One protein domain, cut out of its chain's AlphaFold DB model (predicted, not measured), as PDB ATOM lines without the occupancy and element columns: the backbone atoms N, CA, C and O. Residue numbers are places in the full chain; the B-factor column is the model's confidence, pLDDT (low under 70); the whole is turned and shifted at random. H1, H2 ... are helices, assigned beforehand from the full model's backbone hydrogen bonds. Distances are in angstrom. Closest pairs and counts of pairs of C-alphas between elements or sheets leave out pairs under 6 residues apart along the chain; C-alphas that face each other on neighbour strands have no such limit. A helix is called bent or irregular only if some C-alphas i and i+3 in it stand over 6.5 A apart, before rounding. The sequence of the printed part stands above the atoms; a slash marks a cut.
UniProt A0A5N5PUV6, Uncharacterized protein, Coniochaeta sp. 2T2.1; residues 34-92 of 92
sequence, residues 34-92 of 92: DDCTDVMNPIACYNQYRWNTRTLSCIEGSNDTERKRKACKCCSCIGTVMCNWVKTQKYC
ATOM      1  N   ASP A  34     -42.237  -5.378  26.508       81.94
ATOM      2  CA  ASP A  34     -43.681  -5.102  26.512       81.94
ATOM      3  C   ASP A  34     -44.100  -4.325  27.770       81.94
ATOM      4  O   ASP A  34     -44.849  -3.358  27.685       81.94
ATOM      5  N   ASP A  35     -43.506  -4.651  28.926       84.31
ATOM      6  CA  ASP A  35     -43.718  -3.936  30.191       84.31
ATOM      7  C   ASP A  35     -43.471  -2.422  30.071       84.31
ATOM      8  O   ASP A  35     -44.222  -1.634  30.643       84.31
ATOM      9  N   CYS A  36     -42.401  -2.006  29.388       86.56
ATOM     10  CA  CYS A  36     -42.063  -0.589  29.246       86.56
ATOM     11  C   CYS A  36     -42.791   0.060  28.073       86.56
ATOM     12  O   CYS A  36     -43.144   1.236  28.160       86.56
ATOM     13  N   THR A  37     -43.115  -0.710  27.036       85.00
ATOM     14  CA  THR A  37     -43.973  -0.268  25.931       85.00
ATOM     15  C   THR A  37     -45.379   0.080  26.431       85.00
ATOM     16  O   THR A  37     -45.896   1.151  26.108       85.00
ATOM     17  N   ASP A  38     -45.941  -0.737  27.323       83.25
ATOM     18  CA  ASP A  38     -47.219  -0.506  28.011       83.25
ATOM     19  C   ASP A  38     -47.223   0.748  28.892       83.25
ATOM     20  O   ASP A  38     -48.281   1.269  29.233       83.25
ATOM     21  N   VAL A  39     -46.044   1.223  29.295       80.50
ATOM     22  CA  VAL A  39     -45.858   2.438  30.097       80.50
ATOM     23  C   VAL A  39     -45.528   3.645  29.204       80.50
ATOM     24  O   VAL A  39     -45.827   4.781  29.556       80.50
ATOM     25  N   MET A  40     -44.971   3.442  28.010       78.81
ATOM     26  CA  MET A  40     -44.704   4.503  27.030       78.81
ATOM     27  C   MET A  40     -45.936   4.874  26.202       78.81
ATOM     28  O   MET A  40     -46.210   6.054  25.988       78.81
ATOM     29  N   ASN A  41     -46.707   3.888  25.750       75.69
ATOM     30  CA  ASN A  41     -47.932   4.118  24.982       75.69
ATOM     31  C   ASN A  41     -48.927   5.076  25.697       75.69
ATOM     32  O   ASN A  41     -49.474   5.979  25.062       75.69
ATOM     33  N   PRO A  42     -49.091   5.021  27.035       74.06
ATOM     34  CA  PRO A  42     -49.970   5.919  27.778       74.06
ATOM     35  C   PRO A  42     -49.409   7.316  28.076       74.06
ATOM     36  O   PRO A  42     -50.035   8.054  28.838       74.06
ATOM     37  N   ILE A  43     -48.284   7.741  27.490       76.44
ATOM     38  CA  ILE A  43     -47.724   9.093  27.708       76.44
ATOM     39  C   ILE A  43     -48.760  10.197  27.432       76.44
ATOM     40  O   ILE A  43     -48.834  11.185  28.170       76.44
ATOM     41  N   ALA A  44     -49.627  10.015  26.432       68.19
ATOM     42  CA  ALA A  44     -50.734  10.938  26.172       68.19
ATOM     43  C   ALA A  44     -51.728  11.016  27.354       68.19
ATOM     44  O   ALA A  44     -52.169  12.103  27.733       68.19
ATOM     45  N   CYS A  45     -52.015   9.881  27.994       80.88
ATOM     46  CA  CYS A  45     -52.866   9.776  29.180       80.88
ATOM     47  C   CYS A  45     -52.207  10.409  30.420       80.88
ATOM     48  O   CYS A  45     -52.871  11.096  31.203       80.88
ATOM     49  N   TYR A  46     -50.884  10.278  30.574       82.31
ATOM     50  CA  TYR A  46     -50.135  10.936  31.655       82.31
ATOM     51  C   TYR A  46     -50.204  12.456  31.555       82.31
ATOM     52  O   TYR A  46     -50.388  13.142  32.565       82.31
ATOM     53  N   ASN A  47     -50.128  12.982  30.327       78.31
ATOM     54  CA  ASN A  47     -50.325  14.401  30.078       78.31
ATOM     55  C   ASN A  47     -51.724  14.841  30.526       78.31
ATOM     56  O   ASN A  47     -51.834  15.861  31.200       78.31
ATOM     57  N   GLN A  48     -52.773  14.073  30.235       79.31
ATOM     58  CA  GLN A  48     -54.139  14.415  30.639       79.31
ATOM     59  C   GLN A  48     -54.315  14.479  32.164       79.31
ATOM     60  O   GLN A  48     -54.902  15.432  32.676       79.31
ATOM     61  N   TYR A  49     -53.807  13.489  32.900       84.00
ATOM     62  CA  TYR A  49     -54.019  13.404  34.351       84.00
ATOM     63  C   TYR A  49     -52.934  14.072  35.195       84.00
ATOM     64  O   TYR A  49     -53.069  14.125  36.419       84.00
ATOM     65  N   ARG A  50     -51.883  14.609  34.561       85.38
ATOM     66  CA  ARG A  50     -50.800  15.362  35.212       85.38
ATOM     67  C   ARG A  50     -50.211  14.621  36.420       85.38
ATOM     68  O   ARG A  50     -49.970  15.229  37.458       85.38
ATOM     69  N   TRP A  51     -49.991  13.312  36.283       84.88
ATOM     70  CA  TRP A  51     -49.393  12.475  37.332       84.88
ATOM     71  C   TRP A  51     -50.200  12.447  38.652       84.88
ATOM     72  O   TRP A  51     -49.636  12.386  39.741       84.88
ATOM     73  N   ASN A  52     -51.536  12.489  38.598       85.12
ATOM     74  CA  ASN A  52     -52.393  12.257  39.772       85.12
ATOM     75  C   ASN A  52     -52.681  10.753  39.997       85.12
ATOM     76  O   ASN A  52     -52.141   9.894  39.301       85.12
ATOM     77  N   THR A  53     -53.554  10.408  40.945       82.31
ATOM     78  CA  THR A  53     -53.890   9.009  41.278       82.31
ATOM     79  C   THR A  53     -54.507   8.206  40.123       82.31
ATOM     80  O   THR A  53     -54.347   6.990  40.080       82.31
ATOM     81  N   ARG A  54     -55.149   8.858  39.142       86.69
ATOM     82  CA  ARG A  54     -55.711   8.221  37.932       86.69
ATOM     83  C   ARG A  54     -54.647   7.868  36.894       86.69
ATOM     84  O   ARG A  54     -54.915   7.131  35.955       86.69
ATOM     85  N   THR A  55     -53.425   8.357  37.064       88.75
ATOM     86  CA  THR A  55     -52.310   8.051  36.155       88.75
ATOM     87  C   THR A  55     -51.984   6.561  36.155       88.75
ATOM     88  O   THR A  55     -51.610   6.018  35.123       88.75
ATOM     89  N   LEU A  56     -52.188   5.865  37.282       90.12
ATOM     90  CA  LEU A  56     -51.946   4.425  37.354       90.12
ATOM     91  C   LEU A  56     -52.864   3.639  36.407       90.12
ATOM     92  O   LEU A  56     -52.403   2.695  35.774       90.12
ATOM     93  N   SER A  57     -54.128   4.049  36.253       90.00
ATOM     94  CA  SER A  57     -55.073   3.374  35.352       90.00
ATOM     95  C   SER A  57     -54.776   3.585  33.871       90.00
ATOM     96  O   SER A  57     -55.406   2.942  33.043       90.00
ATOM     97  N   CYS A  58     -53.838   4.472  33.531       89.25
ATOM     98  CA  CYS A  58     -53.356   4.610  32.162       89.25
ATOM     99  C   CYS A  58     -52.437   3.449  31.749       89.25
ATOM    100  O   CYS A  58     -52.226   3.263  30.562       89.25
ATOM    101  N   ILE A  59     -51.842   2.718  32.697       90.19
ATOM    102  CA  ILE A  59     -50.895   1.635  32.401       90.19
ATOM    103  C   ILE A  59     -51.671   0.349  32.127       90.19
ATOM    104  O   ILE A  59     -52.534  -0.039  32.922       90.19
ATOM    105  N   GLU A  60     -51.328  -0.337  31.040       90.31
ATOM    106  CA  GLU A  60     -51.925  -1.630  30.717       90.31
ATOM    107  C   GLU A  60     -51.586  -2.685  31.775       90.31
ATOM    108  O   GLU A  60     -50.451  -2.815  32.252       90.31
ATOM    109  N   GLY A  61     -52.595  -3.456  32.169       88.69
ATOM    110  CA  GLY A  61     -52.457  -4.476  33.199       88.69
ATOM    111  C   GLY A  61     -53.798  -4.926  33.757       88.69
ATOM    112  O   GLY A  61     -54.766  -4.163  33.813       88.69
ATOM    113  N   SER A  62     -53.824  -6.176  34.201       92.19
ATOM    114  CA  SER A  62     -55.012  -6.851  34.725       92.19
ATOM    115  C   SER A  62     -55.454  -6.332  36.099       92.19
ATOM    116  O   SER A  62     -56.613  -6.481  36.480       92.19
ATOM    117  N   ASN A  63     -54.542  -5.714  36.853       93.00
ATOM    118  CA  ASN A  63     -54.805  -5.130  38.166       93.00
ATOM    119  C   ASN A  63     -53.744  -4.081  38.544       93.00
ATOM    120  O   ASN A  63     -52.700  -3.946  37.903       93.00
ATOM    121  N   ASP A  64     -53.995  -3.358  39.635       93.06
ATOM    122  CA  ASP A  64     -53.099  -2.303  40.119       93.06
ATOM    123  C   ASP A  64     -51.727  -2.818  40.562       93.06
ATOM    124  O   ASP A  64     -50.746  -2.086  40.453       93.06
ATOM    125  N   THR A  65     -51.623  -4.058  41.044       94.06
ATOM    126  CA  THR A  65     -50.330  -4.648  41.425       94.06
ATOM    127  C   THR A  65     -49.424  -4.783  40.204       94.06
ATOM    128  O   THR A  65     -48.263  -4.375  40.241       94.06
ATOM    129  N   GLU A  66     -49.965  -5.285  39.093       93.00
ATOM    130  CA  GLU A  66     -49.240  -5.405  37.830       93.00
ATOM    131  C   GLU A  66     -48.834  -4.030  37.279       93.00
ATOM    132  O   GLU A  66     -47.671  -3.817  36.934       93.00
ATOM    133  N   ARG A  67     -49.764  -3.069  37.281       93.00
ATOM    134  CA  ARG A  67     -49.520  -1.697  36.810       93.00
ATOM    135  C   ARG A  67     -48.425  -0.999  37.607       93.00
ATOM    136  O   ARG A  67     -47.531  -0.394  37.020       93.00
ATOM    137  N   LYS A  68     -48.451  -1.117  38.942       93.69
ATOM    138  CA  LYS A  68     -47.420  -0.557  39.832       93.69
ATOM    139  C   LYS A  68     -46.059  -1.188  39.564       93.69
ATOM    140  O   LYS A  68     -45.072  -0.463  39.479       93.69
ATOM    141  N   ARG A  69     -46.008  -2.512  39.362       93.06
ATOM    142  CA  ARG A  69     -44.768  -3.219  39.007       93.06
ATOM    143  C   ARG A  69     -44.183  -2.689  37.695       93.06
ATOM    144  O   ARG A  69     -42.993  -2.374  37.668       93.06
ATOM    145  N   LYS A  70     -44.993  -2.565  36.635       92.19
ATOM    146  CA  LYS A  70     -44.560  -2.019  35.332       92.19
ATOM    147  C   LYS A  70     -44.089  -0.571  35.463       92.19
ATOM    148  O   LYS A  70     -42.977  -0.251  35.048       92.19
ATOM    149  N   ALA A  71     -44.878   0.275  36.134       91.19
ATOM    150  CA  ALA A  71     -44.522   1.668  36.410       91.19
ATOM    151  C   ALA A  71     -43.169   1.765  37.120       91.19
ATOM    152  O   ALA A  71     -42.313   2.544  36.716       91.19
ATOM    153  N   CYS A  72     -42.969   0.941  38.148       91.94
ATOM    154  CA  CYS A  72     -41.749   0.932  38.932       91.94
ATOM    155  C   CYS A  72     -40.523   0.507  38.124       91.94
ATOM    156  O   CYS A  72     -39.485   1.169  38.145       91.94
ATOM    157  N   LYS A  73     -40.674  -0.575  37.362       91.31
ATOM    158  CA  LYS A  73     -39.626  -1.138  36.513       91.31
ATOM    159  C   LYS A  73     -39.186  -0.166  35.413       91.31
ATOM    160  O   LYS A  73     -37.999  -0.087  35.125       91.31
ATOM    161  N   CYS A  74     -40.130   0.563  34.820       90.56
ATOM    162  CA  CYS A  74     -39.907   1.319  33.588       90.56
ATOM    163  C   CYS A  74     -39.838   2.839  33.771       90.56
ATOM    164  O   CYS A  74     -39.567   3.546  32.802       90.56
ATOM    165  N   CYS A  75     -40.056   3.372  34.980       89.69
ATOM    166  CA  CYS A  75     -40.123   4.823  35.186       89.69
ATOM    167  C   CYS A  75     -38.877   5.555  34.664       89.69
ATOM    168  O   CYS A  75     -38.978   6.676  34.163       89.69
ATOM    169  N   SER A  76     -37.706   4.919  34.776       88.06
ATOM    170  CA  SER A  76     -36.410   5.500  34.417       88.06
ATOM    171  C   SER A  76     -36.237   5.605  32.905       88.06
ATOM    172  O   SER A  76     -35.494   6.469  32.449       88.06
ATOM    173  N   CYS A  77     -36.951   4.771  32.143       87.00
ATOM    174  CA  CYS A  77     -36.987   4.799  30.684       87.00
ATOM    175  C   CYS A  77     -37.867   5.923  30.140       87.00
ATOM    176  O   CYS A  77     -37.591   6.463  29.076       87.00
ATOM    177  N   ILE A  78     -38.916   6.285  30.878       84.81
ATOM    178  CA  ILE A  78     -39.845   7.353  30.496       84.81
ATOM    179  C   ILE A  78     -39.244   8.720  30.808       84.81
ATOM    180  O   ILE A  78     -39.296   9.640  29.995       84.81
ATOM    181  N   GLY A  79     -38.697   8.861  32.017       85.56
ATOM    182  CA  GLY A  79     -38.040  10.079  32.461       85.56
ATOM    183  C   GLY A  79     -38.283  10.413  33.929       85.56
ATOM    184  O   GLY A  79     -39.103   9.819  34.636       85.56
ATOM    185  N   THR A  80     -37.563  11.429  34.393       87.25
ATOM    186  CA  THR A  80     -37.481  11.806  35.809       87.25
ATOM    187  C   THR A  80     -38.836  12.138  36.434       87.25
ATOM    188  O   THR A  80     -39.068  11.784  37.586       87.25
ATOM    189  N   VAL A  81     -39.748  12.773  35.689       88.56
ATOM    190  CA  VAL A  81     -41.080  13.141  36.204       88.56
ATOM    191  C   VAL A  81     -41.876  11.897  36.598       88.56
ATOM    192  O   VAL A  81     -42.415  11.843  37.704       88.56
ATOM    193  N   MET A  82     -41.882  10.873  35.739       87.38
ATOM    194  CA  MET A  82     -42.557   9.617  36.048       87.38
ATOM    195  C   MET A  82     -41.894   8.910  37.226       87.38
ATOM    196  O   MET A  82     -42.591   8.492  38.146       87.38
ATOM    197  N   CYS A  83     -40.561   8.803  37.246       89.38
ATOM    198  CA  CYS A  83     -39.880   8.169  38.377       89.38
ATOM    199  C   CYS A  83     -40.145   8.863  39.704       89.38
ATOM    200  O   CYS A  83     -40.331   8.188  40.714       89.38
ATOM    201  N   ASN A  84     -40.176  10.192  39.716       90.75
ATOM    202  CA  ASN A  84     -40.494  10.933  40.926       90.75
ATOM    203  C   ASN A  84     -41.924  10.638  41.370       90.75
ATOM    204  O   ASN A  84     -42.135  10.330  42.538       90.75
ATOM    205  N   TRP A  85     -42.879  10.639  40.439       90.50
ATOM    206  CA  TRP A  85     -44.262  10.287  40.741       90.50
ATOM    207  C   TRP A  85     -44.391   8.875  41.331       90.50
ATOM    208  O   TRP A  85     -44.946   8.721  42.417       90.50
ATOM    209  N   VAL A  86     -43.825   7.858  40.673       91.25
ATOM    210  CA  VAL A  86     -43.852   6.456  41.127       91.25
ATOM    211  C   VAL A  86     -43.276   6.312  42.543       91.25
ATOM    212  O   VAL A  86     -43.879   5.632  43.375       91.25
ATOM    213  N   LYS A  87     -42.164   7.000  42.840       90.88
ATOM    214  CA  LYS A  87     -41.539   7.026  44.176       90.88
ATOM    215  C   LYS A  87     -42.394   7.755  45.213       90.88
ATOM    216  O   LYS A  87     -42.549   7.284  46.335       90.88
ATOM    217  N   THR A  88     -42.998   8.890  44.855       91.88
ATOM    218  CA  THR A  88     -43.921   9.617  45.744       91.88
ATOM    219  C   THR A  88     -45.122   8.755  46.124       91.88
ATOM    220  O   THR A  88     -45.569   8.796  47.269       91.88
ATOM    221  N   GLN A  89     -45.625   7.948  45.188       90.81
ATOM    222  CA  GLN A  89     -46.729   7.022  45.435       90.81
ATOM    223  C   GLN A  89     -46.306   5.717  46.132       90.81
ATOM    224  O   GLN A  89     -47.173   4.910  46.470       90.81
ATOM    225  N   LYS A  90     -45.003   5.510  46.375       90.12
ATOM    226  CA  LYS A  90     -44.433   4.293  46.977       90.12
ATOM    227  C   LYS A  90     -44.745   3.022  46.181       90.12
ATOM    228  O   LYS A  90     -45.060   1.979  46.750       90.12
ATOM    229  N   TYR A  91     -44.734   3.124  44.853       89.56
ATOM    230  CA  TYR A  91     -44.823   1.959  43.961       89.56
ATOM    231  C   TYR A  91     -43.438   1.337  43.722       89.56
ATOM    232  O   TYR A  91     -43.343   0.134  43.484       89.56
ATOM    233  N   CYS A  92     -42.409   2.187  43.819       80.69
ATOM    234  CA  CYS A  92     -41.050   1.907  44.268       80.69
ATOM    235  C   CYS A  92     -40.774   2.831  45.472       80.69
ATOM    236  O   CYS A  92     -39.791   2.589  46.192       80.69
TER     237      CYS A  92
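What this domain is: This is residues 34 to 92 of the 92 residues of an uncharacterized protein of Coniochaeta sp. 2T2.1 (UniProt A0A5N5PUV6). This is a small rounded ball of helices made from two helical hairpins, H2 with H3 and H4 with H5, in which H3 packs crosswise on H4, while H1 packs steeply across H4. H4, the longest helix, lies nearest the middle and touches three of the other four. The printed part has 59 residues with five named helices, H1 to H5 in chain order, and no named strand; the class is all helix. It is compact, with a radius of gyration of the C-alphas of 9.7 A and spans of 22 by 22 by 20 A.

How they stand to each other: Start at H1, residues 34 to 40, which touches H4, residues 64 to 78, closest at the C-alphas of Cys 36 and Cys 74, 5.2 A apart. They run the same way at a steep tilt of 69 degrees, only just short of about perpendicular. H2, residues 43 to 49, meets H1 only through their link. H2 forms a hairpin with H3, residues 53 to 58: their closest C-alphas, Tyr 46 and Thr 55, are 5.8 A apart, at a shallow tilt of 30 degrees, opposite ways. H3 touches H4 about perpendicular, at 85 degrees, closest at the C-alphas of Leu 56 and Arg 67, 6.6 A. H5, residues 80 to 88, forms a hairpin with H4, opposite ways at a shallow tilt of 34 degrees, only just short of steep; the closest C-alphas, Cys 75 and Cys 83, are 4.6 A apart. H2 is apart from H4 and H5. In H2 and H5 every O i to N i+4 pair is within hydrogen-bond range, against 2 of 3 in H1, 9 of 11 in H4 and 0 of 2 in H3, where 2 of 3 O i to N i+3 pairs are.

Where its parts are: Find C-alpha 34 at (-43.681, -5.102, 26.512), where H1 begins its 9.7 A. H2 and H3 each span 10.1 A. H4 runs 19.0 A from C-alpha 64 at (-53.099, -2.303, 40.119) and is irregular, with C-alphas 73 and 76 standing 7.7 A apart. H5 spans 12.0 A and ends at C-alpha 88, (-43.921, 9.617, 45.744).

The domain as a whole: The C-alphas farthest apart, Ser 62 and Thr 80, are 25.6 A apart. The printed part has no cut, and its four links are tight. Its mean pLDDT is 86.9, and only residue 44 is under 70.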